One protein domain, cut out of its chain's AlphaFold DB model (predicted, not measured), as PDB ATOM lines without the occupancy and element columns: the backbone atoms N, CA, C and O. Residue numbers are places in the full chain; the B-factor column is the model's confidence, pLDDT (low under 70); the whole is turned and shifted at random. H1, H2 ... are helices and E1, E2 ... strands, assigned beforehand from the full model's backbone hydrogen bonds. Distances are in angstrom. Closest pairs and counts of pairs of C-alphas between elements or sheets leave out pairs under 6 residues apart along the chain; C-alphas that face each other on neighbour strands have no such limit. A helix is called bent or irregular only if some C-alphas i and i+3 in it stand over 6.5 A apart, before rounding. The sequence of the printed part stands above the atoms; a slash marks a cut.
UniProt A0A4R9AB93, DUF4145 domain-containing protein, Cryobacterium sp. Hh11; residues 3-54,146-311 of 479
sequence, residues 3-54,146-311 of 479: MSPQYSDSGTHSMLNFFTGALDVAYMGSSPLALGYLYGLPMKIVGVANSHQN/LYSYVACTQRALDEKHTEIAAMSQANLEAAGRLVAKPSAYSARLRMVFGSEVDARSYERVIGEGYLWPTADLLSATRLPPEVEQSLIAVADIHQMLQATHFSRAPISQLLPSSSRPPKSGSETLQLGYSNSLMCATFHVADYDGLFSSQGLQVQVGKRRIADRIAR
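This is residues 3 to 54 and 146 to 311 of the 479 residues of the protein "DUF4145 domain-containing protein" of Cryobacterium sp. Hh11 (UniProt A0A4R9AB93). What does this domain look like? A twisted sheet of five strands stands in the middle, with H1 and H2 over one face and H3, H4 and H9 over the other: three layers, a sheet between helices. H5 packs on H9, with H6 and H11 packed on H5 in turn, and the short H10 packs on H4, while the long helix H7 packs on H2 from outside. How is it built along the chain? The 218 printed residues have eleven named helices and five named strands, in the order E1 H1 E2 H2 E3 E4 H3 H4 H5 H6 H7 H8 E5 H9 H10 H11; the class is mixed, helices and strands. The sheet, also mixed, runs E1 E5 E2 E4 E3, and the whole is compact, with a radius of gyration of the C-alphas of 16.7 A and spans of 46 by 41 by 28 A.

How do the strands pair? E1, residues 3 to 7, and E5, residues 268 to 273, are parallel, with N 4 and O 269 within hydrogen-bond range at 2.8 A, and E5 and E2, residues 25 to 29, are parallel, with N 272 and O 25 at 2.8 A. E4, residues 147 to 153, is antiparallel to E2, with N 26 and O 151 at 2.8 A, and to E3, residues 43 to 52, with N 44 and O 152 at 2.8 A; E3 bends by 76 degrees at residue 46. What is on one face? H1, residues 11 to 19, height over the sheet 7.8 A, and H2, residues 30 to 38, height 9.2 A, touch at a shallow tilt of 26 degrees, the same way, the C-alphas of Thr 12 and Pro 32 closest at 4.8 A. E1, H1, E2 and E2, H2, E3 are split strand-helix-strand units, two strands running the same way with another between them, each with a right-handed crossover. H7, residues 225 to 242, touches H2 with residues 230 to 238 alone, C-alphas 34 and 235 closest at 5.4 A, and only just touches H8, residues 251 to 254, with 3 pairs of C-alphas within 8 A, C-alphas 228 and 251 closest at 7.2 A; both only graze the sheet. What is on the opposite face? H3, residues 154 to 159, only just stands up from the sheet at 43 degrees, and H4, residues 161 to 180, runs slantwise to the strands, at 39 degrees to E2 on the local plane. H9, residues 277 to 287, touches H4 about perpendicular at 79 degrees, C-alphas 174 and 285 closest at 5.1 A. What lies beyond, and how are the helix backbones? H5, residues 182 to 193, touches H9 (C-alphas 185 and 284, 7.3 A), H6, residues 199 to 209 (186 and 199, 5.4 A), and H11, residues 305 to 309 (192 and 306, 5.3 A), while H10, residues 290 to 293, touches H4 (170 and 290, 5.3 A). Every O i to N i+4 pair is within hydrogen-bond range in H2, H3, H4, H6, H7 and H11, but 4 of 5 in H1, 6 of 8 in H5 and 5 of 7 in H9; H8 and H10 are too short for such a pair.

Where do the elements begin and end? C-alpha 3 of E1 is at (130.218, 126.781, 158.741), and C-alpha 309 of H11 is at (137.764, 113.963, 146.460). Which are long? H4 measures 28.7 A, H7 25.9 A, E3 21.5 A and E4 18.5 A from first to last C-alpha. Which helices are irregular? H5 and H9: C-alphas 184 and 187 are 7.2 A apart, C-alphas 278 and 281 7.6 A.

How large is it, and is it cut? The C-alphas of Glu 196 and Pro 261, the two farthest apart, are 47.9 A apart. Residues 55 to 145 are not printed, and C-alphas 54 and 146 are 10.0 A apart across this cut. Which links are long, and where is confidence low? H6 to H7, H8 to E5 and H10 to H11 are long links. Mean pLDDT of the printed part is 88.7; residues 214, 244, 247 and 258 to 266 are under 70.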
ATOM      1  N   MET A   3     128.785 126.505 158.843       94.81
ATOM      2  CA  MET A   3     130.218 126.781 158.741       94.81
ATOM      3  C   MET A   3     130.656 126.794 157.279       94.81
ATOM      4  O   MET A   3     130.318 125.892 156.514       94.81
ATOM      5  N   SER A   4     131.413 127.815 156.895       94.88
ATOM      6  CA  SER A   4     132.020 127.955 155.575       94.88
ATOM      7  C   SER A   4     133.535 127.825 155.719       94.88
ATOM      8  O   SER A   4     134.163 128.752 156.235       94.88
ATOM      9  N   PRO A   5     134.131 126.697 155.301       94.81
ATOM     10  CA  PRO A   5     135.578 126.569 155.261       94.81
ATOM     11  C   PRO A   5     136.147 127.474 154.161       94.81
ATOM     12  O   PRO A   5     135.570 127.599 153.082       94.81
ATOM     13  N   GLN A   6     137.269 128.119 154.451       93.56
ATOM     14  CA  GLN A   6     137.969 129.056 153.582       93.56
ATOM     15  C   GLN A   6     139.450 128.694 153.589       93.56
ATOM     16  O   GLN A   6     140.094 128.644 154.640       93.56
ATOM     17  N   TYR A   7     139.988 128.412 152.412       91.62
ATOM     18  CA  TYR A   7     141.383 128.025 152.289       91.62
ATOM     19  C   TYR A   7     142.318 129.234 152.437       91.62
ATOM     20  O   TYR A   7     142.032 130.331 151.962       91.62
ATOM     21  N   SER A   8     143.453 129.023 153.095       90.50
ATOM     22  CA  SER A   8     144.559 129.968 153.224       90.50
ATOM     23  C   SER A   8     145.878 129.209 153.078       90.50
ATOM     24  O   SER A   8     146.055 128.145 153.665       90.50
ATOM     25  N   ASP A   9     146.824 129.748 152.310       85.75
ATOM     26  CA  ASP A   9     148.103 129.064 152.028       85.75
ATOM     27  C   ASP A   9     149.006 128.889 153.255       85.75
ATOM     28  O   ASP A   9     149.899 128.042 153.271       85.75
ATOM     29  N   SER A  10     148.794 129.694 154.296       91.19
ATOM     30  CA  SER A  10     149.557 129.641 155.540       91.19
ATOM     31  C   SER A  10     148.766 130.250 156.695       91.19
ATOM     32  O   SER A  10     147.801 130.988 156.488       91.19
ATOM     33  N   GLY A  11     149.224 130.015 157.929       91.94
ATOM     34  CA  GLY A  11     148.679 130.710 159.100       91.94
ATOM     35  C   GLY A  11     148.849 132.234 159.024       91.94
ATOM     36  O   GLY A  11     148.021 132.965 159.558       91.94
ATOM     37  N   THR A  12     149.871 132.731 158.319       93.81
ATOM     38  CA  THR A  12     150.059 134.169 158.070       93.81
ATOM     39  C   THR A  12     148.980 134.714 157.146       93.81
ATOM     40  O   THR A  12     148.412 135.761 157.438       93.81
ATOM     41  N   HIS A  13     148.633 133.983 156.084       93.69
ATOM     42  CA  HIS A  13     147.514 134.352 155.219       93.69
ATOM     43  C   HIS A  13     146.186 134.329 156.004       93.69
ATOM     44  O   HIS A  13     145.419 135.288 155.925       93.69
ATOM     45  N   SER A  14     145.959 133.324 156.860       94.88
ATOM     46  CA  SER A  14     144.800 133.307 157.769       94.88
ATOM     47  C   SER A  14     144.741 134.547 158.672       94.88
ATOM     48  O   SER A  14     143.685 135.162 158.799       94.88
ATOM     49  N   MET A  15     145.868 134.946 159.273       95.00
ATOM     50  CA  MET A  15     145.944 136.142 160.120       95.00
ATOM     51  C   MET A  15     145.648 137.427 159.332       95.00
ATOM     52  O   MET A  15     144.880 138.266 159.800       95.00
ATOM     53  N   LEU A  16     146.168 137.566 158.108       93.94
ATOM     54  CA  LEU A  16     145.847 138.705 157.241       93.94
ATOM     55  C   LEU A  16     144.348 138.771 156.908       93.94
ATOM     56  O   LEU A  16     143.763 139.853 156.882       93.94
ATOM     57  N   ASN A  17     143.698 137.620 156.742       95.31
ATOM     58  CA  ASN A  17     142.261 137.538 156.490       95.31
ATOM     59  C   ASN A  17     141.387 137.903 157.710       95.31
ATOM     60  O   ASN A  17     140.192 138.161 157.543       95.31
ATOM     61  N   PHE A  18     141.952 138.004 158.921       95.44
ATOM     62  CA  PHE A  18     141.257 138.636 160.050       95.44
ATOM     63  C   PHE A  18     141.164 140.158 159.901       95.44
ATOM     64  O   PHE A  18     140.136 140.723 160.270       95.44
ATOM     65  N   PHE A  19     142.163 140.831 159.312       90.94
ATOM     66  CA  PHE A  19     142.098 142.284 159.079       90.94
ATOM     67  C   PHE A  19     140.962 142.677 158.133       90.94
ATOM     68  O   PHE A  19     140.348 143.727 158.300       90.94
ATOM     69  N   THR A  20     140.681 141.840 157.134       89.31
ATOM     70  CA  THR A  20     139.647 142.104 156.125       89.31
ATOM     71  C   THR A  20     138.251 141.670 156.574       89.31
ATOM     72  O   THR A  20     137.270 141.971 155.897       89.31
ATOM     73  N   GLY A  21     138.141 140.959 157.704       90.00
ATOM     74  CA  GLY A  21     136.896 140.341 158.160       90.00
ATOM     75  C   GLY A  21     136.448 139.150 157.304       90.00
ATOM     76  O   GLY A  21     135.288 138.750 157.388       90.00
ATOM     77  N   ALA A  22     137.337 138.591 156.475       93.44
ATOM     78  CA  ALA A  22     137.036 137.433 155.637       93.44
ATOM     79  C   ALA A  22     136.916 136.132 156.449       93.44
ATOM     80  O   ALA A  22     136.205 135.216 156.034       93.44
ATOM     81  N   LEU A  23     137.592 136.054 157.602       96.25
ATOM     82  CA  LEU A  23     137.540 134.916 158.518       96.25
ATOM     83  C   LEU A  23     137.078 135.339 159.914       96.25
ATOM     84  O   LEU A  23     137.459 136.393 160.421       96.25
ATOM     85  N   ASP A  24     136.308 134.463 160.553       96.25
ATOM     86  CA  ASP A  24     135.898 134.595 161.952       96.25
ATOM     87  C   ASP A  24     136.882 133.882 162.881       96.25
ATOM     88  O   ASP A  24     137.199 134.365 163.970       96.25
ATOM     89  N   VAL A  25     137.340 132.709 162.440       97.06
ATOM     90  CA  VAL A  25     138.169 131.769 163.187       97.06
ATOM     91  C   VAL A  25     139.115 131.053 162.231       97.06
ATOM     92  O   VAL A  25     138.771 130.844 161.072       97.06
ATOM     93  N   ALA A  26     140.317 130.700 162.674       97.25
ATOM     94  CA  ALA A  26     141.298 130.038 161.825       97.25
ATOM     95  C   ALA A  26     142.312 129.211 162.616       97.25
ATOM     96  O   ALA A  26     142.629 129.510 163.771       97.25
ATOM     97  N   TYR A  27     142.865 128.212 161.934       96.38
ATOM     98  CA  TYR A  27     144.074 127.514 162.355       96.38
ATOM     99  C   TYR A  27     145.310 128.344 162.002       96.38
ATOM    100  O   TYR A  27     145.462 128.787 160.857       96.38
ATOM    101  N   MET A  28     146.213 128.542 162.962       95.25
ATOM    102  CA  MET A  28     147.452 129.290 162.741       95.25
ATOM    103  C   MET A  28     148.577 128.872 163.691       95.25
ATOM    104  O   MET A  28     148.327 128.407 164.797       95.25
ATOM    105  N   GLY A  29     149.823 129.038 163.246       95.81
ATOM    106  CA  GLY A  29     151.013 128.809 164.067       95.81
ATOM    107  C   GLY A  29     151.246 129.894 165.120       95.81
ATOM    108  O   GLY A  29     150.492 130.867 165.219       95.81
ATOM    109  N   SER A  30     152.335 129.765 165.869       96.06
ATOM    110  CA  SER A  30     152.693 130.711 166.936       96.06
ATOM    111  C   SER A  30     153.075 132.081 166.387       96.06
ATOM    112  O   SER A  30     152.627 133.111 166.882       96.06
ATOM    113  N   SER A  31     153.843 132.089 165.308       96.12
ATOM    114  CA  SER A  31     154.311 133.266 164.591       96.12
ATOM    115  C   SER A  31     153.181 134.147 164.057       96.12
ATOM    116  O   SER A  31     153.139 135.320 164.424       96.12
ATOM    117  N   PRO A  32     152.235 133.648 163.237       95.81
ATOM    118  CA  PRO A  32     151.138 134.487 162.762       95.81
ATOM    119  C   PRO A  32     150.245 134.997 163.899       95.81
ATOM    120  O   PRO A  32     149.811 136.146 163.844       95.81
ATOM    121  N   LEU A  33     150.023 134.204 164.952       95.31
ATOM    122  CA  LEU A  33     149.265 134.650 166.122       95.31
ATOM    123  C   LEU A  33     149.989 135.782 166.873       95.31
ATOM    124  O   LEU A  33     149.386 136.816 167.165       95.31
ATOM    125  N   ALA A  34     151.289 135.626 167.134       94.44
ATOM    126  CA  ALA A  34     152.115 136.646 167.774       94.44
ATOM    127  C   ALA A  34     152.214 137.923 166.924       94.44
ATOM    128  O   ALA A  34     152.153 139.024 167.463       94.44
ATOM    129  N   LEU A  35     152.312 137.799 165.600       93.44
ATOM    130  CA  LEU A  35     152.328 138.948 164.695       93.44
ATOM    131  C   LEU A  35     151.008 139.708 164.688       93.44
ATOM    132  O   LEU A  35     151.016 140.926 164.840       93.44
ATOM    133  N   GLY A  36     149.877 139.011 164.559       93.00
ATOM    134  CA  GLY A  36     148.575 139.669 164.635       93.00
ATOM    135  C   GLY A  36     148.391 140.389 165.973       93.00
ATOM    136  O   GLY A  36     147.905 141.516 166.008       93.00
ATOM    137  N   TYR A  37     148.868 139.781 167.062       91.56
ATOM    138  CA  TYR A  37     148.901 140.393 168.384       91.56
ATOM    139  C   TYR A  37     149.774 141.659 168.434       91.56
ATOM    140  O   TYR A  37     149.323 142.695 168.922       91.56
ATOM    141  N   LEU A  38     150.992 141.613 167.887       90.62
ATOM    142  CA  LEU A  38     151.891 142.771 167.796       90.62
ATOM    143  C   LEU A  38     151.304 143.902 166.941       90.62
ATOM    144  O   LEU A  38     151.520 145.074 167.245       90.62
ATOM    145  N   TYR A  39     150.521 143.563 165.916       90.56
ATOM    146  CA  TYR A  39     149.782 144.522 165.095       90.56
ATOM    147  C   TYR A  39     148.480 145.021 165.738       90.56
ATOM    148  O   TYR A  39     147.770 145.825 165.135       90.56
ATOM    149  N   GLY A  40     148.158 144.580 166.958       89.56
ATOM    150  CA  GLY A  40     146.986 145.035 167.702       89.56
ATOM    151  C   GLY A  40     145.665 144.428 167.226       89.56
ATOM    152  O   GLY A  40     144.606 144.988 167.511       89.56
ATOM    153  N   LEU A  41     145.695 143.296 166.513       91.06
ATOM    154  CA  LEU A  41     144.469 142.577 166.184       91.06
ATOM    155  C   LEU A  41     143.805 142.052 167.466       91.06
ATOM    156  O   LEU A  41     144.458 141.360 168.254       91.06
ATOM    157  N   PRO A  42     142.496 142.289 167.660       91.44
ATOM    158  CA  PRO A  42     141.764 141.790 168.816       91.44
ATOM    159  C   PRO A  42     141.425 140.303 168.628       91.44
ATOM    160  O   PRO A  42     140.271 139.944 168.400       91.44
ATOM    161  N   MET A  43     142.435 139.433 168.662       93.75
ATOM    162  CA  MET A  43     142.292 137.982 168.499       93.75
ATOM    163  C   MET A  43     142.205 137.264 169.842       93.75
ATOM    164  O   MET A  43     142.735 137.737 170.845       93.75
ATOM    165  N   LYS A  44     141.580 136.087 169.834       94.75
ATOM    166  CA  LYS A  44     141.373 135.220 170.993       94.75
ATOM    167  C   LYS A  44     141.759 133.786 170.668       94.75
ATOM    168  O   LYS A  44     141.366 133.268 169.628       94.75
ATOM    169  N   ILE A  45     142.502 133.141 171.560       94.50
ATOM    170  CA  ILE A  45     142.852 131.723 171.464       94.50
ATOM    171  C   ILE A  45     141.688 130.924 172.033       94.50
ATOM    172  O   ILE A  45     141.442 130.956 173.233       94.50
ATOM    173  N   VAL A  46     140.987 130.193 171.175       93.00
ATOM    174  CA  VAL A  46     139.852 129.343 171.568       93.00
ATOM    175  C   VAL A  46     140.228 127.869 171.624       93.00
ATOM    176  O   VAL A  46     139.393 127.045 171.955       93.00
ATOM    177  N   GLY A  47     141.479 127.528 171.311       91.31
ATOM    178  CA  GLY A  47     142.013 126.182 171.450       91.31
ATOM    179  C   GLY A  47     143.471 126.089 171.013       91.31
ATOM    180  O   GLY A  47     143.983 126.941 170.283       91.31
ATOM    181  N   VAL A  48     144.137 125.024 171.445       90.50
ATOM    182  CA  VAL A  48     145.421 124.577 170.889       90.50
ATOM    183  C   VAL A  48     145.096 123.456 169.910       90.50
ATOM    184  O   VAL A  48     144.415 122.509 170.280       90.50
ATOM    185  N   ALA A  49     145.536 123.569 168.659       91.31
ATOM    186  CA  ALA A  49     145.337 122.534 167.645       91.31
ATOM    187  C   ALA A  49     146.352 121.391 167.790       91.31
ATOM    188  O   ALA A  49     146.006 120.242 167.531       91.31
ATOM    189  N   ASN A  50     147.586 121.710 168.196       92.94
ATOM    190  CA  ASN A  50     148.639 120.780 168.617       92.94
ATOM    191  C   ASN A  50     149.864 121.556 169.144       92.94
ATOM    192  O   ASN A  50     149.981 122.764 168.932       92.94
ATOM    193  N   SER A  51     150.781 120.862 169.820       93.25
ATOM    194  CA  SER A  51     152.155 121.336 170.017       93.25
ATOM    195  C   SER A  51     153.103 120.593 169.090       93.25
ATOM    196  O   SER A  51     152.919 119.399 168.846       93.25
ATOM    197  N   HIS A  52     154.133 121.274 168.607       93.00
ATOM    198  CA  HIS A  52     155.104 120.677 167.698       93.00
ATOM    199  C   HIS A  52     156.095 119.809 168.494       93.00
ATOM    200  O   HIS A  52     156.440 120.135 169.633       93.00
ATOM    201  N   GLN A  53     156.473 118.659 167.936       88.12
ATOM    202  CA  GLN A  53     157.491 117.762 168.494       88.12
ATOM    203  C   GLN A  53     158.609 117.433 167.518       88.12
ATOM    204  O   GLN A  53     159.689 117.096 167.979       88.12
ATOM    205  N   ASN A  54     158.363 117.470 166.214       92.44
ATOM    206  CA  ASN A  54     159.375 117.372 165.159       92.44
ATOM    207  C   ASN A  54     158.696 117.641 163.810       92.44
ATOM    208  O   ASN A  54     158.723 116.811 162.900       92.44
ATOM    209  N   LEU A 146     157.001 125.347 169.988       95.94
ATOM    210  CA  LEU A 146     156.030 125.933 169.073       95.94
ATOM    211  C   LEU A 146     154.682 125.221 169.184       95.94
ATOM    212  O   LEU A 146     154.589 124.026 169.474       95.94
ATOM    213  N   TYR A 147     153.624 125.989 168.952       95.19
ATOM    214  CA  TYR A 147     152.251 125.517 168.982       95.19
ATOM    215  C   TYR A 147     151.496 125.969 167.744       95.19
ATOM    216  O   TYR A 147     151.736 127.039 167.172       95.19
ATOM    217  N   SER A 148     150.505 125.164 167.406       95.00
ATOM    218  CA  SER A 148     149.431 125.538 166.515       95.00
ATOM    219  C   SER A 148     148.167 125.820 167.315       95.00
ATOM    220  O   SER A 148     147.806 125.077 168.228       95.00
ATOM    221  N   TYR A 149     147.460 126.875 166.941       94.56
ATOM    222  CA  TYR A 149     146.301 127.401 167.646       94.56
ATOM    223  C   TYR A 149     145.065 127.390 166.762       94.56
ATOM    224  O   TYR A 149     145.149 127.517 165.539       94.56
ATOM    225  N   VAL A 150     143.914 127.321 167.419       95.31
ATOM    226  CA  VAL A 150     142.642 127.758 166.857       95.31
ATOM    227  C   VAL A 150     142.347 129.115 167.481       95.31
ATOM    228  O   VAL A 150     142.150 129.222 168.694       95.31
ATOM    229  N   ALA A 151     142.369 130.162 166.663       95.81
ATOM    230  CA  ALA A 151     142.151 131.530 167.114       95.81
ATOM    231  C   ALA A 151     140.972 132.161 166.378       95.81
ATOM    232  O   ALA A 151     140.749 131.862 165.209       95.81
ATOM    233  N   CYS A 152     140.223 133.032 167.045       96.31
ATOM    234  CA  CYS A 152     139.123 133.794 166.461       96.31
ATOM    235  C   CYS A 152     139.294 135.296 166.694       96.31
ATOM    236  O   CYS A 152     140.116 135.729 167.503       96.31
ATOM    237  N   THR A 153     138.513 136.109 165.991       95.38
ATOM    238  CA  THR A 153     138.410 137.540 166.305       95.38
ATOM    239  C   THR A 153     137.513 137.758 167.529       95.38
ATOM    240  O   THR A 153     136.569 137.003 167.759       95.38
ATOM    241  N   GLN A 154     137.744 138.824 168.302       93.31
ATOM    242  CA  GLN A 154     136.869 139.211 169.419       93.31
ATOM    243  C   GLN A 154     135.419 139.376 168.956       93.31
ATOM    244  O   GLN A 154     134.497 138.950 169.643       93.31
ATOM    245  N   ARG A 155     135.218 139.962 167.770       92.12
ATOM    246  CA  ARG A 155     133.893 140.110 167.168       92.12
ATOM    247  C   ARG A 155     133.219 138.750 166.980       92.12
ATOM    248  O   ARG A 155     132.078 138.584 167.392       92.12
ATOM    249  N   ALA A 156     133.925 137.784 166.394       93.31
ATOM    250  CA  ALA A 156     133.396 136.438 166.214       93.31
ATOM    251  C   ALA A 156     133.111 135.750 167.555       93.31
ATOM    252  O   ALA A 156     132.090 135.084 167.680       93.31
ATOM    253  N   LEU A 157     133.961 135.940 168.570       92.06
ATOM    254  CA  LEU A 157     133.705 135.412 169.911       92.06
ATOM    255  C   LEU A 157     132.418 135.988 170.524       92.06
ATOM    256  O   LEU A 157     131.653 135.243 171.128       92.06
ATOM    257  N   ASP A 158     132.158 137.283 170.344       90.12
ATOM    258  CA  ASP A 158     130.954 137.947 170.857       90.12
ATOM    259  C   ASP A 158     129.682 137.548 170.078       90.12
ATOM    260  O   ASP A 158     128.596 137.434 170.654       90.12
ATOM    261  N   GLU A 159     129.794 137.369 168.757       90.06
ATOM    262  CA  GLU A 159     128.652 137.190 167.842       90.06
ATOM    263  C   GLU A 159     128.333 135.720 167.526       90.06
ATOM    264  O   GLU A 159     127.179 135.406 167.250       90.06
ATOM    265  N   LYS A 160     129.330 134.828 167.570       92.00
ATOM    266  CA  LYS A 160     129.265 133.429 167.097       92.00
ATOM    267  C   LYS A 160     129.820 132.443 168.130       92.00
ATOM    268  O   LYS A 160     130.400 131.411 167.789       92.00
ATOM    269  N   HIS A 161     129.690 132.776 169.417       90.75
ATOM    270  CA  HIS A 161     130.234 131.980 170.522       90.75
ATOM    271  C   HIS A 161     129.790 130.511 170.465       90.75
ATOM    272  O   HIS A 161     130.592 129.609 170.690       90.75
ATOM    273  N   THR A 162     128.510 130.259 170.177       90.75
ATOM    274  CA  THR A 162     127.942 128.904 170.142       90.75
ATOM    275  C   THR A 162     128.544 128.078 169.005       90.75
ATOM    276  O   THR A 162     128.898 126.920 169.206       90.75
ATOM    277  N   GLU A 163     128.718 128.678 167.828       93.69
ATOM    278  CA  GLU A 163     129.366 128.058 166.675       93.69
ATOM    279  C   GLU A 163     130.836 127.744 166.951       93.69
ATOM    280  O   GLU A 163     131.308 126.659 166.611       93.69
ATOM    281  N   ILE A 164     131.551 128.678 167.585       94.25
ATOM    282  CA  ILE A 164     132.951 128.495 167.976       94.25
ATOM    283  C   ILE A 164     133.071 127.371 169.008       94.25
ATOM    284  O   ILE A 164     133.922 126.504 168.841       94.25
ATOM    285  N   ALA A 165     132.194 127.325 170.014       92.38
ATOM    286  CA  ALA A 165     132.173 126.255 171.010       92.38
ATOM    287  C   ALA A 165     131.911 124.878 170.378       92.38
ATOM    288  O   ALA A 165     132.626 123.918 170.661       92.38
ATOM    289  N   ALA A 166     130.932 124.788 169.470       93.38
ATOM    290  CA  ALA A 166     130.644 123.564 168.722       93.38
ATOM    291  C   ALA A 166     131.853 123.105 167.884       93.38
ATOM    292  O   ALA A 166     132.175 121.917 167.840       93.38
ATOM    293  N   MET A 167     132.546 124.050 167.242       94.44
ATOM    294  CA  MET A 167     133.742 123.783 166.444       94.44
ATOM    295  C   MET A 167     134.933 123.345 167.315       94.44
ATOM    296  O   MET A 167     135.566 122.339 166.995       94.44
ATOM    297  N   SER A 168     135.195 124.018 168.442       92.81
ATOM    298  CA  SER A 168     136.241 123.634 169.405       92.81
ATOM    299  C   SER A 168     136.010 122.229 169.967       92.81
ATOM    300  O   SER A 168     136.939 121.418 169.991       92.81
ATOM    301  N   GLN A 169     134.768 121.892 170.330       92.75
ATOM    302  CA  GLN A 169     134.421 120.557 170.822       92.75
ATOM    303  C   GLN A 169     134.647 119.473 169.757       92.75
ATOM    304  O   GLN A 169     135.226 118.427 170.053       92.75
ATOM    305  N   ALA A 170     134.230 119.725 168.511       94.25
ATOM    306  CA  ALA A 170     134.457 118.802 167.400       94.25
ATOM    307  C   ALA A 170     135.955 118.599 167.113       94.25
ATOM    308  O   ALA A 170     136.381 117.472 166.856       94.25
ATOM    309  N   ASN A 171     136.770 119.654 167.213       92.25
ATOM    310  CA  ASN A 171     138.222 119.552 167.053       92.25
ATOM    311  C   ASN A 171     138.873 118.709 168.153       92.25
ATOM    312  O   ASN A 171     139.772 117.922 167.857       92.25
ATOM    313  N   LEU A 172     138.436 118.862 169.406       92.25
ATOM    314  CA  LEU A 172     138.971 118.090 170.528       92.25
ATOM    315  C   LEU A 172     138.626 116.600 170.395       92.25
ATOM    316  O   LEU A 172     139.482 115.739 170.596       92.25
ATOM    317  N   GLU A 173     137.394 116.283 169.992       93.94
ATOM    318  CA  GLU A 173     137.007 114.899 169.709       93.94
ATOM    319  C   GLU A 173     137.793 114.329 168.514       93.94
ATOM    320  O   GLU A 173     138.299 113.206 168.586       93.94
ATOM    321  N   ALA A 174     137.970 115.110 167.444       94.25
ATOM    322  CA  ALA A 174     138.787 114.725 166.295       94.25
ATOM    323  C   ALA A 174     140.246 114.443 166.675       94.25
ATOM    324  O   ALA A 174     140.809 113.458 166.204       94.25
ATOM    325  N   ALA A 175     140.844 115.259 167.545       93.31
ATOM    326  CA  ALA A 175     142.185 115.027 168.077       93.31
ATOM    327  C   ALA A 175     142.272 113.672 168.797       93.31
ATOM    328  O   ALA A 175     143.168 112.877 168.511       93.31
ATOM    329  N   GLY A 176     141.298 113.359 169.660       92.06
ATOM    330  CA  GLY A 176     141.224 112.066 170.342       92.06
ATOM    331  C   GLY A 176     141.126 110.881 169.376       92.06
ATOM    332  O   GLY A 176     141.815 109.874 169.553       92.06
ATOM    333  N   ARG A 177     140.320 111.001 168.313       92.56
ATOM    334  CA  ARG A 177     140.198 109.956 167.283       92.56
ATOM    335  C   ARG A 177     141.473 109.793 166.459       92.56
ATOM    336  O   ARG A 177     141.886 108.661 166.203       92.56
ATOM    337  N   LEU A 178     142.098 110.905 166.079       90.44
ATOM    338  CA  LEU A 178     143.339 110.930 165.311       90.44
ATOM    339  C   LEU A 178     144.474 110.228 166.067       90.44
ATOM    340  O   LEU A 178     145.159 109.395 165.483       90.44
ATOM    341  N   VAL A 179     144.609 110.494 167.371       88.19
ATOM    342  CA  VAL A 179     145.580 109.818 168.251       88.19
ATOM    343  C   VAL A 179     145.262 108.334 168.410       88.19
ATOM    344  O   VAL A 179     146.160 107.499 168.361       88.19
ATOM    345  N   ALA A 180     143.988 107.983 168.598       89.75
ATOM    346  CA  ALA A 180     143.600 106.597 168.832       89.75
ATOM    347  C   ALA A 180     143.801 105.697 167.600       89.75
ATOM    348  O   ALA A 180     144.036 104.498 167.753       89.75
ATOM    349  N   LYS A 181     143.648 106.243 166.383       87.62
ATOM    350  CA  LYS A 181     143.685 105.480 165.123       87.62
ATOM    351  C   LYS A 181     144.310 106.285 163.969       87.62
ATOM    352  O   LYS A 181     143.621 106.557 162.985       87.62
ATOM    353  N   PRO A 182     145.607 106.636 164.021       85.19
ATOM    354  CA  PRO A 182     146.229 107.492 163.005       85.19
ATOM    355  C   PRO A 182     146.199 106.868 161.598       85.19
ATOM    356  O   PRO A 182     145.921 107.559 160.614       85.19
ATOM    357  N   SER A 183     146.365 105.546 161.490       85.00
ATOM    358  CA  SER A 183     146.262 104.801 160.225       85.00
ATOM    359  C   SER A 183     144.882 104.871 159.561       85.00
ATOM    360  O   SER A 183     144.786 104.766 158.338       85.00
ATOM    361  N   ALA A 184     143.806 105.100 160.325       85.38
ATOM    362  CA  ALA A 184     142.460 105.251 159.769       85.38
ATOM    363  C   ALA A 184     142.290 106.561 158.979       85.38
ATOM    364  O   ALA A 184     141.390 106.669 158.142       85.38
ATOM    365  N   TYR A 185     143.157 107.546 159.236       88.00
ATOM    366  CA  TYR A 185     143.099 108.868 158.619       88.00
ATOM    367  C   TYR A 185     144.267 109.134 157.666       88.00
ATOM    368  O   TYR A 185     144.097 109.911 156.730       88.00
ATOM    369  N   SER A 186     145.418 108.472 157.830       86.00
ATOM    370  CA  SER A 186     146.634 108.746 157.047       86.00
ATOM    371  C   SER A 186     146.427 108.645 155.531       86.00
ATOM    372  O   SER A 186     146.855 109.533 154.795       86.00
ATOM    373  N   ALA A 187     145.697 107.632 155.052       80.19
ATOM    374  CA  ALA A 187     145.380 107.483 153.629       80.19
ATOM    375  C   ALA A 187     144.549 108.657 153.080       80.19
ATOM    376  O   ALA A 187     144.788 109.111 151.964       80.19
ATOM    377  N   ARG A 188     143.608 109.189 153.870       81.88
ATOM    378  CA  ARG A 188     142.769 110.329 153.469       81.88
ATOM    379  C   ARG A 188     143.513 111.651 153.569       81.88
ATOM    380  O   ARG A 188     143.428 112.466 152.659       81.88
ATOM    381  N   LEU A 189     144.274 111.858 154.641       88.00
ATOM    382  CA  LEU A 189     145.087 113.064 154.806       88.00
ATOM    383  C   LEU A 189     146.157 113.161 153.712       88.00
ATOM    384  O   LEU A 189     146.414 114.253 153.217       88.00
ATOM    385  N   ARG A 190     146.685 112.026 153.237       87.00
ATOM    386  CA  ARG A 190     147.533 111.968 152.040       87.00
ATOM    387  C   ARG A 190     146.830 112.502 150.786       87.00
ATOM    388  O   ARG A 190     147.449 113.222 150.011       87.00
ATOM    389  N   MET A 191     145.545 112.200 150.593       83.00
ATOM    390  CA  MET A 191     144.769 112.731 149.461       83.00
ATOM    391  C   MET A 191     144.560 114.245 149.549       83.00
ATOM    392  O   MET A 191     144.517 114.919 148.523       83.00
ATOM    393  N   VAL A 192     144.442 114.779 150.766       86.19
ATOM    394  CA  VAL A 192     144.253 116.216 151.002       86.19
ATOM    395  C   VAL A 192     145.563 116.988 150.857       86.19
ATOM    396  O   VAL A 192     145.603 118.025 150.193       86.19
ATOM    397  N   PHE A 193     146.633 116.500 151.483       86.25
ATOM    398  CA  PHE A 193     147.852 117.282 151.664       86.25
ATOM    399  C   PHE A 193     148.988 116.966 150.684       86.25
ATOM    400  O   PHE A 193     149.942 117.740 150.602       86.25
ATOM    401  N   GLY A 194     148.892 115.874 149.925       80.50
ATOM    402  CA  GLY A 194     149.859 115.533 148.884       80.50
ATOM    403  C   GLY A 194     150.207 114.050 148.877       80.50
ATOM    404  O   GLY A 194     150.519 113.457 149.916       80.50
ATOM    405  N   SER A 195     150.169 113.457 147.683       76.81
ATOM    406  CA  SER A 195     150.374 112.026 147.455       76.81
ATOM    407  C   SER A 195     151.847 111.627 147.338       76.81
ATOM    408  O   SER A 195     152.138 110.425 147.360       76.81
ATOM    409  N   GLU A 196     152.770 112.594 147.254       81.88
ATOM    410  CA  GLU A 196     154.214 112.349 147.124       81.88
ATOM    411  C   GLU A 196     154.831 111.754 148.395       81.88
ATOM    412  O   GLU A 196     155.891 111.136 148.338       81.88
ATOM    413  N   VAL A 197     154.156 111.917 149.534       84.81
ATOM    414  CA  VAL A 197     154.516 111.303 150.814       84.81
ATOM    415  C   VAL A 197     153.655 110.059 151.014       84.81
ATOM    416  O   VAL A 197     152.442 110.076 150.782       84.81
ATOM    417  N   ASP A 198     154.276 108.952 151.415       85.44
ATOM    418  CA  ASP A 198     153.565 107.698 151.651       85.44
ATOM    419  C   ASP A 198     152.696 107.756 152.927       85.44
ATOM    420  O   ASP A 198     152.915 108.563 153.833       85.44
ATOM    421  N   ALA A 199     151.689 106.882 153.020       84.62
ATOM    422  CA  ALA A 199     150.743 106.896 154.138       84.62
ATOM    423  C   ALA A 199     151.384 106.568 155.504       84.62
ATOM    424  O   ALA A 199     150.903 107.060 156.524       84.62
ATOM    425  N   ARG A 200     152.469 105.778 155.544       87.50
ATOM    426  CA  ARG A 200     153.182 105.476 156.799       87.50
ATOM    427  C   ARG A 200     153.962 106.688 157.287       87.50
ATOM    428  O   ARG A 200     154.032 106.922 158.486       87.50
ATOM    429  N   SER A 201     154.514 107.477 156.369       88.31
ATOM    430  CA  SER A 201     155.153 108.747 156.695       88.31
ATOM    431  C   SER A 201     154.152 109.721 157.323       88.31
ATOM    432  O   SER A 201     154.463 110.300 158.359       88.31
ATOM    433  N   TYR A 202     152.925 109.821 156.798       89.00
ATOM    434  CA  TYR A 202     151.857 110.587 157.457       89.00
ATOM    435  C   TYR A 202     151.505 110.044 158.844       89.00
ATOM    436  O   TYR A 202     151.396 110.820 159.786       89.00
ATOM    437  N   GLU A 203     151.342 108.727 158.987       90.38
ATOM    438  CA  GLU A 203     151.054 108.095 160.282       90.38
ATOM    439  C   GLU A 203     152.141 108.402 161.322       90.38
ATOM    440  O   GLU A 203     151.824 108.808 162.439       90.38
ATOM    441  N   ARG A 204     153.413 108.299 160.926       90.06
ATOM    442  CA  ARG A 204     154.565 108.654 161.759       90.06
ATOM    443  C   ARG A 204     154.535 110.123 162.166       90.06
ATOM    444  O   ARG A 204     154.654 110.422 163.344       90.06
ATOM    445  N   VAL A 205     154.329 111.045 161.224       91.00
ATOM    446  CA  VAL A 205     154.274 112.483 161.535       91.00
ATOM    447  C   VAL A 205     153.098 112.817 162.457       91.00
ATOM    448  O   VAL A 205     153.242 113.629 163.365       91.00
ATOM    449  N   ILE A 206     151.943 112.175 162.273       90.06
ATOM    450  CA  ILE A 206     150.791 112.343 163.167       90.06
ATOM    451  C   ILE A 206     151.123 111.850 164.581       90.06
ATOM    452  O   ILE A 206     150.728 112.501 165.544       90.06
ATOM    453  N   GLY A 207     151.818 110.718 164.718       87.50
ATOM    454  CA  GLY A 207     152.136 110.127 166.020       87.50
ATOM    455  C   GLY A 207     153.334 110.753 166.745       87.50
ATOM    456  O   GLY A 207     153.332 110.809 167.969       87.50
ATOM    457  N   GLU A 208     154.346 111.206 166.005       89.31
ATOM    458  CA  GLU A 208     155.651 111.622 166.546       89.31
ATOM    459  C   GLU A 208     155.970 113.101 166.288       89.31
ATOM    460  O   GLU A 208     156.772 113.698 167.001       89.31
ATOM    461  N   GLY A 209     155.375 113.705 165.257       89.62
ATOM    462  CA  GLY A 209     155.628 115.100 164.889       89.62
ATOM    463  C   GLY A 209     154.839 116.101 165.731       89.62
ATOM    464  O   GLY A 209     155.253 117.255 165.847       89.62
ATOM    465  N   TYR A 210     153.733 115.672 166.344       92.81
ATOM    466  CA  TYR A 210     152.808 116.527 167.084       92.81
ATOM    467  C   TYR A 210     152.338 115.882 168.390       92.81
ATOM    468  O   TYR A 210     152.067 114.685 168.434       92.81
ATOM    469  N   LEU A 211     152.111 116.701 169.424       92.06
ATOM    470  CA  LEU A 211     151.180 116.344 170.499       92.06
ATOM    471  C   LEU A 211     149.830 116.986 170.233       92.06
ATOM    472  O   LEU A 211     149.704 118.211 170.155       92.06
ATOM    473  N   TRP A 212     148.812 116.147 170.140       91.44
ATOM    474  CA  TRP A 212     147.441 116.581 169.930       91.44
ATOM    475  C   TRP A 212     146.801 117.043 171.244       91.44
ATOM    476  O   TRP A 212     147.147 116.542 172.320       91.44
ATOM    477  N   PRO A 213     145.881 118.016 171.183       84.62
ATOM    478  CA  PRO A 213     145.301 118.630 172.361       84.62
ATOM    479  C   PRO A 213     144.437 117.642 173.135       84.62
ATOM    480  O   PRO A 213     143.720 116.822 172.566       84.62
ATOM    481  N   THR A 214     144.465 117.791 174.455       69.44
ATOM    482  CA  THR A 214     143.587 117.075 175.390       69.44
ATOM    483  C   THR A 214     142.605 118.006 176.100       69.44
ATOM    484  O   THR A 214     141.746 117.530 176.839       69.44
ATOM    485  N   ALA A 215     142.702 119.321 175.873       70.19
ATOM    486  CA  ALA A 215     141.865 120.324 176.518       70.19
ATOM    487  C   ALA A 215     141.517 121.486 175.576       70.19
ATOM    488  O   ALA A 215     142.338 121.916 174.764       70.19
ATOM    489  N   ASP A 216     140.301 122.004 175.736       75.44
ATOM    490  CA  ASP A 216     139.810 123.243 175.127       75.44
ATOM    491  C   ASP A 216     140.242 124.457 175.981       75.44
ATOM    492  O   ASP A 216     140.292 124.371 177.210       75.44
ATOM    493  N   LEU A 217     140.563 125.586 175.339       81.75
ATOM    494  CA  LEU A 217     140.930 126.839 176.011       81.75
ATOM    495  C   LEU A 217     139.809 127.885 176.000       81.75
ATOM    496  O   LEU A 217     139.989 128.955 176.580       81.75
ATOM    497  N   LEU A 218     138.649 127.587 175.408       82.06
ATOM    498  CA  LEU A 218     137.526 128.520 175.321       82.06
ATOM    499  C   LEU A 218     137.055 129.046 176.691       82.06
ATOM    500  O   LEU A 218     136.624 130.191 176.799       82.06
ATOM    501  N   SER A 219     137.161 128.228 177.741       80.62
ATOM    502  CA  SER A 219     136.781 128.568 179.121       80.62
ATOM    503  C   SER A 219     137.976 128.811 180.055       80.62
ATOM    504  O   SER A 219     137.802 128.938 181.270       80.62
ATOM    505  N   ALA A 220     139.199 128.863 179.518       84.62
ATOM    506  CA  ALA A 220     140.404 128.994 180.327       84.62
ATOM    507  C   ALA A 220     140.518 130.390 180.959       84.62
ATOM    508  O   ALA A 220     140.371 131.414 180.298       84.62
ATOM    509  N   THR A 221     140.859 130.438 182.249       85.12
ATOM    510  CA  THR A 221     141.114 131.694 182.983       85.12
ATOM    511  C   THR A 221     142.577 132.132 182.938       85.12
ATOM    512  O   THR A 221     142.898 133.263 183.297       85.12
ATOM    513  N   ARG A 222     143.473 131.240 182.504       87.94
ATOM    514  CA  ARG A 222     144.905 131.487 182.304       87.94
ATOM    515  C   ARG A 222     145.422 130.639 181.148       87.94
ATOM    516  O   ARG A 222     144.930 129.528 180.943       87.94
ATOM    517  N   LEU A 223     146.435 131.130 180.439       87.31
ATOM    518  CA  LEU A 223     147.153 130.302 179.474       87.31
ATOM    519  C   LEU A 223     148.027 129.284 180.221       87.31
ATOM    520  O   LEU A 223     148.522 129.581 181.313       87.31
ATOM    521  N   PRO A 224     148.236 128.081 179.662       88.62
ATOM    522  CA  PRO A 224     149.293 127.199 180.137       88.62
ATOM    523  C   PRO A 224     150.652 127.928 180.096       88.62
ATOM    524  O   PRO A 224     150.933 128.584 179.090       88.62
ATOM    525  N   PRO A 225     151.518 127.803 181.122       90.62
ATOM    526  CA  PRO A 225     152.788 128.534 181.168       90.62
ATOM    527  C   PRO A 225     153.681 128.322 179.938       90.62
ATOM    528  O   PRO A 225     154.257 129.278 179.431       90.62
ATOM    529  N   GLU A 226     153.745 127.095 179.409       90.31
ATOM    530  CA  GLU A 226     154.529 126.791 178.200       90.31
ATOM    531  C   GLU A 226     153.981 127.505 176.948       90.31
ATOM    532  O   GLU A 226     154.748 127.947 176.094       90.31
ATOM    533  N   VAL A 227     152.655 127.664 176.855       91.19
ATOM    534  CA  VAL A 227     151.996 128.388 175.758       91.19
ATOM    535  C   VAL A 227     152.289 129.883 175.852       91.19
ATOM    536  O   VAL A 227     152.591 130.514 174.843       91.19
ATOM    537  N   GLU A 228     152.221 130.454 177.055       92.38
ATOM    538  CA  GLU A 228     152.566 131.858 177.283       92.38
ATOM    539  C   GLU A 228     154.043 132.126 176.962       92.38
ATOM    540  O   GLU A 228     154.347 133.056 176.215       92.38
ATOM    541  N   GLN A 229     154.952 131.272 177.442       93.50
ATOM    542  CA  GLN A 229     156.386 131.373 177.166       93.50
ATOM    543  C   GLN A 229     156.690 131.310 175.662       93.50
ATOM    544  O   GLN A 229     157.478 132.113 175.164       93.50
ATOM    545  N   SER A 230     156.043 130.392 174.938       94.38
ATOM    546  CA  SER A 230     156.147 130.283 173.481       94.38
ATOM    547  C   SER A 230     155.760 131.589 172.780       94.38
ATOM    548  O   SER A 230     156.541 132.132 171.999       94.38
ATOM    549  N   LEU A 231     154.597 132.159 173.115       94.19
ATOM    550  CA  LEU A 231     154.116 133.402 172.506       94.19
ATOM    551  C   LEU A 231     155.029 134.597 172.800       94.19
ATOM    552  O   LEU A 231     155.248 135.417 171.907       94.19
ATOM    553  N   ILE A 232     155.582 134.689 174.015       93.75
ATOM    554  CA  ILE A 232     156.572 135.718 174.374       93.75
ATOM    555  C   ILE A 232     157.818 135.580 173.500       93.75
ATOM    556  O   ILE A 232     158.196 136.544 172.837       93.75
ATOM    557  N   ALA A 233     158.413 134.384 173.457       95.25
ATOM    558  CA  ALA A 233     159.649 134.136 172.721       95.25
ATOM    559  C   ALA A 233     159.487 134.420 171.221       95.25
ATOM    560  O   ALA A 233     160.336 135.056 170.594       95.25
ATOM    561  N   VAL A 234     158.361 134.007 170.639       95.81
ATOM    562  CA  VAL A 234     158.051 134.267 169.231       95.81
ATOM    563  C   VAL A 234     157.822 135.760 168.971       95.81
ATOM    564  O   VAL A 234     158.314 136.289 167.974       95.81
ATOM    565  N   ALA A 235     157.126 136.468 169.866       93.75
ATOM    566  CA  ALA A 235     156.939 137.914 169.752       93.75
ATOM    567  C   ALA A 235     158.268 138.686 169.865       93.75
ATOM    568  O   ALA A 235     158.473 139.643 169.115       93.75
ATOM    569  N   ASP A 236     159.179 138.264 170.749       93.12
ATOM    570  CA  ASP A 236     160.531 138.825 170.872       93.12
ATOM    571  C   ASP A 236     161.302 138.709 169.553       93.12
ATOM    572  O   ASP A 236     161.831 139.705 169.055       93.12
ATOM    573  N   ILE A 237     161.303 137.518 168.950       94.62
ATOM    574  CA  ILE A 237     161.991 137.263 167.679       94.62
ATOM    575  C   ILE A 237     161.420 138.141 166.561       94.62
ATOM    576  O   ILE A 237     162.182 138.737 165.802       94.62
ATOM    577  N   HIS A 238     160.096 138.291 166.469       93.38
ATOM    578  CA  HIS A 238     159.495 139.163 165.452       93.38
ATOM    579  C   HIS A 238     159.830 140.636 165.641       93.38
ATOM    580  O   HIS A 238     160.094 141.324 164.656       93.38
ATOM    581  N   GLN A 239     159.876 141.126 166.880       90.81
ATOM    582  CA  GLN A 239     160.313 142.497 167.139       90.81
ATOM    583  C   GLN A 239     161.772 142.720 166.721       90.81
ATOM    584  O   GLN A 239     162.076 143.750 166.114       90.81
ATOM    585  N   MET A 240     162.655 141.745 166.975       90.19
ATOM    586  CA  MET A 240     164.046 141.788 166.506       90.19
ATOM    587  C   MET A 240     164.122 141.805 164.975       90.19
ATOM    588  O   MET A 240     164.801 142.655 164.403       90.19
ATOM    589  N   LEU A 241     163.395 140.904 164.306       89.31
ATOM    590  CA  LEU A 241     163.392 140.780 162.845       89.31
ATOM    591  C   LEU A 241     162.827 142.016 162.134       89.31
ATOM    592  O   LEU A 241     163.272 142.339 161.036       89.31
ATOM    593  N   GLN A 242     161.854 142.702 162.735       83.38
ATOM    594  CA  GLN A 242     161.237 143.899 162.156       83.38
ATOM    595  C   GLN A 242     161.976 145.195 162.513       83.38
ATOM    596  O   GLN A 242     161.639 146.244 161.970       83.38
ATOM    597  N   ALA A 243     162.977 145.148 163.402       73.12
ATOM    598  CA  ALA A 243     163.629 146.333 163.969       73.12
ATOM    599  C   ALA A 243     162.621 147.350 164.551       73.12
ATOM    600  O   ALA A 243     162.818 148.565 164.484       73.12
ATOM    601  N   THR A 244     161.523 146.851 165.126       66.44
ATOM    602  CA  THR A 244     160.425 147.666 165.663       66.44
ATOM    603  C   THR A 244     160.089 147.278 167.096       66.44
ATOM    604  O   THR A 244     159.937 146.098 167.411       66.44
ATOM    605  N   HIS A 245     159.852 148.279 167.944       71.56
ATOM    606  CA  HIS A 245     159.344 148.089 169.302       71.56
ATOM    607  C   HIS A 245     157.854 148.431 169.368       71.56
ATOM    608  O   HIS A 245     157.473 149.578 169.601       71.56
ATOM    609  N   PHE A 246     156.996 147.430 169.172       70.19
ATOM    610  CA  PHE A 246     155.567 147.580 169.451       70.19
ATOM    611  C   PHE A 246     155.320 147.547 170.961       70.19
ATOM    612  O   PHE A 246     155.854 146.680 171.663       70.19
ATOM    613  N   SER A 247     154.480 148.461 171.455       66.12
ATOM    614  CA  SER A 247     153.961 148.389 172.821       66.12
ATOM    615  C   SER A 247     153.150 147.107 172.970       66.12
ATOM    616  O   SER A 247     152.139 146.930 172.291       66.12
ATOM    617  N   ARG A 248     153.585 146.210 173.856       70.44
ATOM    618  CA  ARG A 248     152.876 144.958 174.108       70.44
ATOM    619  C   ARG A 248     151.755 145.213 175.097       70.44
ATOM    620  O   ARG A 248     151.986 145.719 176.194       70.44
ATOM    621  N   ALA A 249     150.550 144.807 174.729       79.62
ATOM    622  CA  ALA A 249     149.548 144.504 175.729       79.62
ATOM    623  C   ALA A 249     150.042 143.362 176.659       79.62
ATOM    624  O   ALA A 249     151.142 142.822 176.505       79.62
ATOM    625  N   PRO A 250     149.278 142.975 177.680       85.81
ATOM    626  CA  PRO A 250     149.480 141.684 178.324       85.81
ATOM    627  C   PRO A 250     149.048 140.547 177.385       85.81
ATOM    628  O   PRO A 250     147.949 140.599 176.836       85.81
ATOM    629  N   ILE A 251     149.852 139.484 177.252       87.62
ATOM    630  CA  ILE A 251     149.488 138.283 176.464       87.62
ATOM    631  C   ILE A 251     148.206 137.621 176.984       87.62
ATOM    632  O   ILE A 251     147.478 136.995 176.217       87.62
ATOM    633  N   SER A 252     147.855 137.836 178.255       85.75
ATOM    634  CA  SER A 252     146.562 137.433 178.815       85.75
ATOM    635  C   SER A 252     145.357 138.014 178.064       85.75
ATOM    636  O   SER A 252     144.274 137.442 178.140       85.75
ATOM    637  N   GLN A 253     145.519 139.084 177.275       88.50
ATOM    638  CA  GLN A 253     144.469 139.583 176.385       88.50
ATOM    639  C   GLN A 253     144.123 138.620 175.244       88.50
ATOM    640  O   GLN A 253     143.056 138.771 174.656       88.50
ATOM    641  N   LEU A 254     144.958 137.624 174.941       91.44
ATOM    642  CA  LEU A 254     144.633 136.568 173.980       91.44
ATOM    643  C   LEU A 254     143.675 135.519 174.561       91.44
ATOM    644  O   LEU A 254     143.121 134.729 173.799       91.44
ATOM    645  N   LEU A 255     143.433 135.503 175.878       90.12
ATOM    646  CA  LEU A 255     142.439 134.608 176.470       90.12
ATOM    647  C   LEU A 255     141.018 135.033 176.094       90.12
ATOM    648  O   LEU A 255     140.729 136.242 176.079       90.12
ATOM    649  N   PRO A 256     140.118 134.068 175.834       86.38
ATOM    650  CA  PRO A 256     138.712 134.341 175.592       86.38
ATOM    651  C   PRO A 256     138.124 135.164 176.733       86.38
ATOM    652  O   PRO A 256     138.162 134.790 177.901       86.38
ATOM    653  N   SER A 257     137.570 136.316 176.383       83.00
ATOM    654  CA  SER A 257     136.835 137.158 177.315       83.00
ATOM    655  C   SER A 257     135.672 137.755 176.541       83.00
ATOM    656  O   SER A 257     135.875 138.663 175.733       83.00
ATOM    657  N   SER A 258     134.467 137.227 176.747       67.50
ATOM    658  CA  SER A 258     133.258 137.881 176.256       67.50
ATOM    659  C   SER A 258     132.659 138.714 177.381       67.50
ATOM    660  O   SER A 258     132.417 138.221 178.481       67.50
ATOM    661  N   SER A 259     132.424 139.991 177.100       60.84
ATOM    662  CA  SER A 259     131.663 140.883 177.986       60.84
ATOM    663  C   SER A 259     130.178 140.928 177.620       60.84
ATOM    664  O   SER A 259     129.391 141.580 178.305       60.84
ATOM    665  N   ARG A 260     129.785 140.259 176.528       64.69
ATOM    666  CA  ARG A 260     128.443 140.336 175.954       64.69
ATOM    667  C   ARG A 260     127.779 138.960 175.964       64.69
ATOM    668  O   ARG A 260     128.428 137.966 175.642       64.69
ATOM    669  N   PRO A 261     126.482 138.877 176.305       61.16
ATOM    670  CA  PRO A 261     125.745 137.641 176.107       61.16
ATOM    671  C   PRO A 261     125.778 137.280 174.613       61.16
ATOM    672  O   PRO A 261     125.675 138.187 173.778       61.16
ATOM    673  N   PRO A 262     125.931 135.990 174.268       61.47
ATOM    674  CA  PRO A 262     125.988 135.559 172.880       61.47
ATOM    675  C   PRO A 262     124.735 136.036 172.150       61.47
ATOM    676  O   PRO A 262     123.608 135.779 172.583       61.47
ATOM    677  N   LYS A 263     124.919 136.767 171.048       64.81
ATOM    678  CA  LYS A 263     123.794 137.129 170.185       64.81
ATOM    679  C   LYS A 263     123.348 135.881 169.432       64.81
ATOM    680  O   LYS A 263     124.142 135.258 168.741       64.81
ATOM    681  N   SER A 264     122.070 135.526 169.532       53.72
ATOM    682  CA  SER A 264     121.479 134.482 168.694       53.72
ATOM    683  C   SER A 264     121.271 135.020 167.274       53.72
ATOM    684  O   SER A 264     120.217 135.544 166.922       53.72
ATOM    685  N   GLY A 265     122.308 134.926 166.447       56.41
ATOM    686  CA  GLY A 265     122.254 135.248 165.026       56.41
ATOM    687  C   GLY A 265     122.678 134.041 164.205       56.41
ATOM    688  O   GLY A 265     123.758 133.509 164.409       56.41
ATOM    689  N   SER A 266     121.836 133.609 163.264       56.88
ATOM    690  CA  SER A 266     122.141 132.558 162.282       56.88
ATOM    691  C   SER A 266     123.161 133.057 161.239       56.88
ATOM    692  O   SER A 266     122.876 133.088 160.038       56.88
ATOM    693  N   GLU A 267     124.346 133.475 161.669       79.69
ATOM    694  CA  GLU A 267     125.435 133.810 160.758       79.69
ATOM    695  C   GLU A 267     126.295 132.580 160.462       79.69
ATOM    696  O   GLU A 267     126.387 131.630 161.236       79.69
ATOM    697  N   THR A 268     126.891 132.557 159.272       92.81
ATOM    698  CA  THR A 268     127.808 131.477 158.894       92.81
ATOM    699  C   THR A 268     129.171 131.747 159.529       92.81
ATOM    700  O   THR A 268     129.711 132.841 159.358       92.81
ATOM    701  N   LEU A 269     129.722 130.759 160.238       95.12
ATOM    702  CA  LEU A 269     131.085 130.793 160.766       95.12
ATOM    703  C   LEU A 269     132.084 130.603 159.615       95.12
ATOM    704  O   LEU A 269     132.102 129.544 158.987       95.12
ATOM    705  N   GLN A 270     132.895 131.613 159.320       96.38
ATOM    706  CA  GLN A 270     133.966 131.568 158.326       96.38
ATOM    707  C   GLN A 270     135.233 130.995 158.970       96.38
ATOM    708  O   GLN A 270     135.869 131.659 159.793       96.38
ATOM    709  N   LEU A 271     135.586 129.758 158.610       96.44
ATOM    710  CA  LEU A 271     136.713 129.020 159.182       96.44
ATOM    711  C   LEU A 271     137.901 128.987 158.214       96.44
ATOM    712  O   LEU A 271     137.795 128.406 157.138       96.44
ATOM    713  N   GLY A 272     139.043 129.528 158.626       96.06
ATOM    714  CA  GLY A 272     140.310 129.440 157.903       96.06
ATOM    715  C   GLY A 272     141.058 128.137 158.169       96.06
ATOM    716  O   GLY A 272     141.292 127.783 159.326       96.06
ATOM    717  N   TYR A 273     141.493 127.460 157.108       94.69
ATOM    718  CA  TYR A 273     142.344 126.266 157.170       94.69
ATOM    719  C   TYR A 273     143.367 126.259 156.025       94.69
ATOM    720  O   TYR A 273     143.259 127.037 155.078       94.69
ATOM    721  N   SER A 274     144.373 125.390 156.108       91.38
ATOM    722  CA  SER A 274     145.474 125.300 155.138       91.38
ATOM    723  C   SER A 274     145.849 123.847 154.844       91.38
ATOM    724  O   SER A 274     145.394 122.937 155.534       91.38
ATOM    725  N   ASN A 275     146.752 123.630 153.882       88.25
ATOM    726  CA  ASN A 275     147.327 122.312 153.570       88.25
ATOM    727  C   ASN A 275     148.406 121.855 154.577       88.25
ATOM    728  O   ASN A 275     149.341 121.139 154.232       88.25
ATOM    729  N   SER A 276     148.302 122.304 155.821       91.19
ATOM    730  CA  SER A 276     149.196 121.934 156.914       91.19
ATOM    731  C   SER A 276     148.579 120.811 157.740       91.19
ATOM    732  O   SER A 276     147.378 120.850 158.020       91.19
ATOM    733  N   LEU A 277     149.403 119.883 158.243       92.06
ATOM    734  CA  LEU A 277     148.946 118.889 159.222       92.06
ATOM    735  C   LEU A 277     148.445 119.520 160.528       92.06
ATOM    736  O   LEU A 277     147.664 118.893 161.240       92.06
ATOM    737  N   MET A 278     148.763 120.792 160.786       92.50
ATOM    738  CA  MET A 278     148.079 121.601 161.798       92.50
ATOM    739  C   MET A 278     146.547 121.534 161.692       92.50
ATOM    740  O   MET A 278     145.860 121.565 162.708       92.50
ATOM    741  N   CYS A 279     146.009 121.455 160.473       94.38
ATOM    742  CA  CYS A 279     144.570 121.440 160.218       94.38
ATOM    743  C   CYS A 279     143.991 120.015 160.184       94.38
ATOM    744  O   CYS A 279     142.831 119.843 159.818       94.38
ATOM    745  N   ALA A 280     144.755 118.974 160.541       93.50
ATOM    746  CA  ALA A 280     144.291 117.587 160.444       93.50
ATOM    747  C   ALA A 280     143.006 117.334 161.251       93.50
ATOM    748  O   ALA A 280     142.121 116.627 160.773       93.50
ATOM    749  N   THR A 281     142.857 117.954 162.425       93.31
ATOM    750  CA  THR A 281     141.647 117.831 163.254       93.31
ATOM    751  C   THR A 281     140.403 118.384 162.564       93.31
ATOM    752  O   THR A 281     139.344 117.776 162.689       93.31
ATOM    753  N   PHE A 282     140.515 119.451 161.763       93.56
ATOM    754  CA  PHE A 282     139.409 119.932 160.929       93.56
ATOM    755  C   PHE A 282     138.976 118.868 159.915       93.56
ATOM    756  O   PHE A 282     137.787 118.564 159.818       93.56
ATOM    757  N   HIS A 283     139.926 118.270 159.190       92.62
ATOM    758  CA  HIS A 283     139.603 117.252 158.189       92.62
ATOM    759  C   HIS A 283     139.005 115.997 158.827       92.62
ATOM    760  O   HIS A 283     138.038 115.454 158.301       92.62
ATOM    761  N   VAL A 284     139.530 115.565 159.977       92.81
ATOM    762  CA  VAL A 284     138.977 114.441 160.744       92.81
ATOM    763  C   VAL A 284     137.563 114.761 161.234       92.81
ATOM    764  O   VAL A 284     136.661 113.953 161.032       92.81
ATOM    765  N   ALA A 285     137.339 115.947 161.810       93.62
ATOM    766  CA  ALA A 285     136.027 116.370 162.292       93.62
ATOM    767  C   ALA A 285     134.983 116.460 161.170       93.62
ATOM    768  O   ALA A 285     133.845 116.026 161.346       93.62
ATOM    769  N   ASP A 286     135.355 116.994 160.006       91.25
ATOM    770  CA  ASP A 286     134.458 117.098 158.852       91.25
ATOM    771  C   ASP A 286     134.193 115.741 158.180       91.25
ATOM    772  O   ASP A 286     133.100 115.483 157.663       91.25
ATOM    773  N   TYR A 287     135.193 114.860 158.181       88.06
ATOM    774  CA  TYR A 287     135.076 113.511 157.642       88.06
ATOM    775  C   TYR A 287     134.154 112.638 158.507       88.06
ATOM    776  O   TYR A 287     133.203 112.053 157.992       88.06
ATOM    777  N   ASP A 288     134.371 112.623 159.821       91.69
ATOM    778  CA  ASP A 288     133.598 111.812 160.769       91.69
ATOM    779  C   ASP A 288     132.229 112.421 161.126       91.69
ATOM    780  O   ASP A 288     131.494 111.874 161.950       91.69
ATOM    781  N   GLY A 289     131.876 113.564 160.527       92.50
ATOM    782  CA  GLY A 289     130.605 114.245 160.769       92.50
ATOM    783  C   GLY A 289     130.489 114.869 162.163       92.50
ATOM    784  O   GLY A 289     129.374 115.122 162.619       92.50
ATOM    785  N   LEU A 290     131.613 115.147 162.832       95.62
ATOM    786  CA  LEU A 290     131.645 115.725 164.179       95.62
ATOM    787  C   LEU A 290     131.086 117.145 164.214       95.62
ATOM    788  O   LEU A 290     130.397 117.515 165.153       95.62
ATOM    789  N   PHE A 291     131.302 117.946 163.169       95.12
ATOM    790  CA  PHE A 291     130.649 119.258 163.098       95.12
ATOM    791  C   PHE A 291     129.123 119.116 163.039       95.12
ATOM    792  O   PHE A 291     128.405 119.789 163.779       95.12
ATOM    793  N   SER A 292     128.623 118.187 162.220       93.25
ATOM    794  CA  SER A 292     127.189 117.927 162.095       93.25
ATOM    795  C   SER A 292     126.579 117.405 163.396       93.25
ATOM    796  O   SER A 292     125.475 117.831 163.739       93.25
ATOM    797  N   SER A 293     127.284 116.542 164.142       94.81
ATOM    798  CA  SER A 293     126.822 116.049 165.450       94.81
ATOM    799  C   SER A 293     126.737 117.162 166.501       94.81
ATOM    800  O   SER A 293     125.858 117.121 167.356       94.81
ATOM    801  N   GLN A 294     127.567 118.203 166.376       93.44
ATOM    802  CA  GLN A 294     127.509 119.429 167.182       93.44
ATOM    803  C   GLN A 294     126.541 120.493 166.612       93.44
ATOM    804  O   GLN A 294     126.522 121.641 167.057       93.44
ATOM    805  N   GLY A 295     125.723 120.155 165.605       92.44
ATOM    806  CA  GLY A 295     124.738 121.069 165.011       92.44
ATOM    807  C   GLY A 295     125.317 122.125 164.056       92.44
ATOM    808  O   GLY A 295     124.623 123.091 163.700       92.44
ATOM    809  N   LEU A 296     126.568 121.955 163.617       93.19
ATOM    810  CA  LEU A 296     127.287 122.842 162.705       93.19
ATOM    811  C   LEU A 296     127.387 122.222 161.301       93.19
ATOM    812  O   LEU A 296     128.139 121.286 161.054       93.19
ATOM    813  N   GLN A 297     126.617 122.756 160.354       93.00
ATOM    814  CA  GLN A 297     126.544 122.236 158.987       93.00
ATOM    815  C   GLN A 297     127.622 122.864 158.098       93.00
ATOM    816  O   GLN A 297     127.608 124.077 157.866       93.00
ATOM    817  N   VAL A 298     128.535 122.041 157.581       91.81
ATOM    818  CA  VAL A 298     129.642 122.481 156.714       91.81
ATOM    819  C   VAL A 298     129.158 122.707 155.281       91.81
ATOM    820  O   VAL A 298     128.536 121.839 154.667       91.81
ATOM    821  N   GLN A 299     129.467 123.872 154.713       90.62
ATOM    822  CA  GLN A 299     129.125 124.211 153.334       90.62
ATOM    823  C   GLN A 299     130.023 123.462 152.341       90.62
ATOM    824  O   GLN A 299     131.120 123.903 152.008       90.62
ATOM    825  N   VAL A 300     129.525 122.335 151.824       78.12
ATOM    826  CA  VAL A 300     130.251 121.437 150.906       78.12
ATOM    827  C   VAL A 300     130.836 122.164 149.691       78.12
ATOM    828  O   VAL A 300     131.996 121.950 149.359       78.12
ATOM    829  N   GLY A 301     130.067 123.063 149.065       75.50
ATOM    830  CA  GLY A 301     130.498 123.808 147.872       75.50
ATOM    831  C   GLY A 301     131.610 124.837 148.112       75.50
ATOM    832  O   GLY A 301     132.090 125.434 147.155       75.50
ATOM    833  N   LYS A 302     132.009 125.066 149.369       83.50
ATOM    834  CA  LYS A 302     133.130 125.943 149.743       83.50
ATOM    835  C   LYS A 302     134.422 125.177 150.039       83.50
ATOM    836  O   LYS A 302     135.470 125.794 150.186       83.50
ATOM    837  N   ARG A 303     134.367 123.842 150.095       86.62
ATOM    838  CA  ARG A 303     135.556 122.996 150.248       86.62
ATOM    839  C   ARG A 303     136.412 123.035 148.987       86.62
ATOM    840  O   ARG A 303     135.892 123.162 147.876       86.62
ATOM    841  N   ARG A 304     137.718 122.817 149.145       88.56
ATOM    842  CA  ARG A 304     138.594 122.589 147.994       88.56
ATOM    843  C   ARG A 304     138.246 121.283 147.288       88.56
ATOM    844  O   ARG A 304     137.737 120.341 147.890       88.56
ATOM    845  N   ILE A 305     138.620 121.200 146.014       89.25
ATOM    846  CA  ILE A 305     138.470 119.981 145.210       89.25
ATOM    847  C   ILE A 305     139.161 118.779 145.875       89.25
ATOM    848  O   ILE A 305     138.539 117.729 146.000       89.25
ATOM    849  N   ALA A 306     140.396 118.935 146.366       87.62
ATOM    850  CA  ALA A 306     141.121 117.856 147.047       87.62
ATOM    851  C   ALA A 306     140.359 117.310 148.272       87.62
ATOM    852  O   ALA A 306     140.229 116.098 148.428       87.62
ATOM    853  N   ASP A 307     139.768 118.196 149.083       87.62
ATOM    854  CA  ASP A 307     138.953 117.813 150.245       87.62
ATOM    855  C   ASP A 307     137.690 117.055 149.837       87.62
ATOM    856  O   ASP A 307     137.270 116.110 150.503       87.62
ATOM    857  N   ARG A 308     137.058 117.479 148.738       90.25
ATOM    858  CA  ARG A 308     135.866 116.820 148.198       90.25
ATOM    859  C   ARG A 308     136.196 115.415 147.707       90.25
ATOM    860  O   ARG A 308     135.491 114.481 148.080       90.25
ATOM    861  N   ILE A 309     137.290 115.261 146.957       91.12
ATOM    862  CA  ILE A 309     137.764 113.963 146.460       91.12
ATOM    863  C   ILE A 309     138.092 113.027 147.625       91.12
ATOM    864  O   ILE A 309     137.603 111.904 147.645       91.12
ATOM    865  N   ALA A 310     138.841 113.483 148.635       88.44
ATOM    866  CA  ALA A 310     139.265 112.657 149.775       88.44
ATOM    867  C   ALA A 310     138.107 112.064 150.612       88.44
ATOM    868  O   ALA A 310     138.331 111.183 151.446       88.44
ATOM    869  N   ARG A 311     136.873 112.550 150.410       86.44
ATOM    870  CA  ARG A 311     135.651 112.094 151.094       86.44
ATOM    871  C   ARG A 311     134.841 111.066 150.298       86.44
ATOM    872  O   ARG A 311     133.846 110.594 150.833       86.44
TER     873      ARG A 311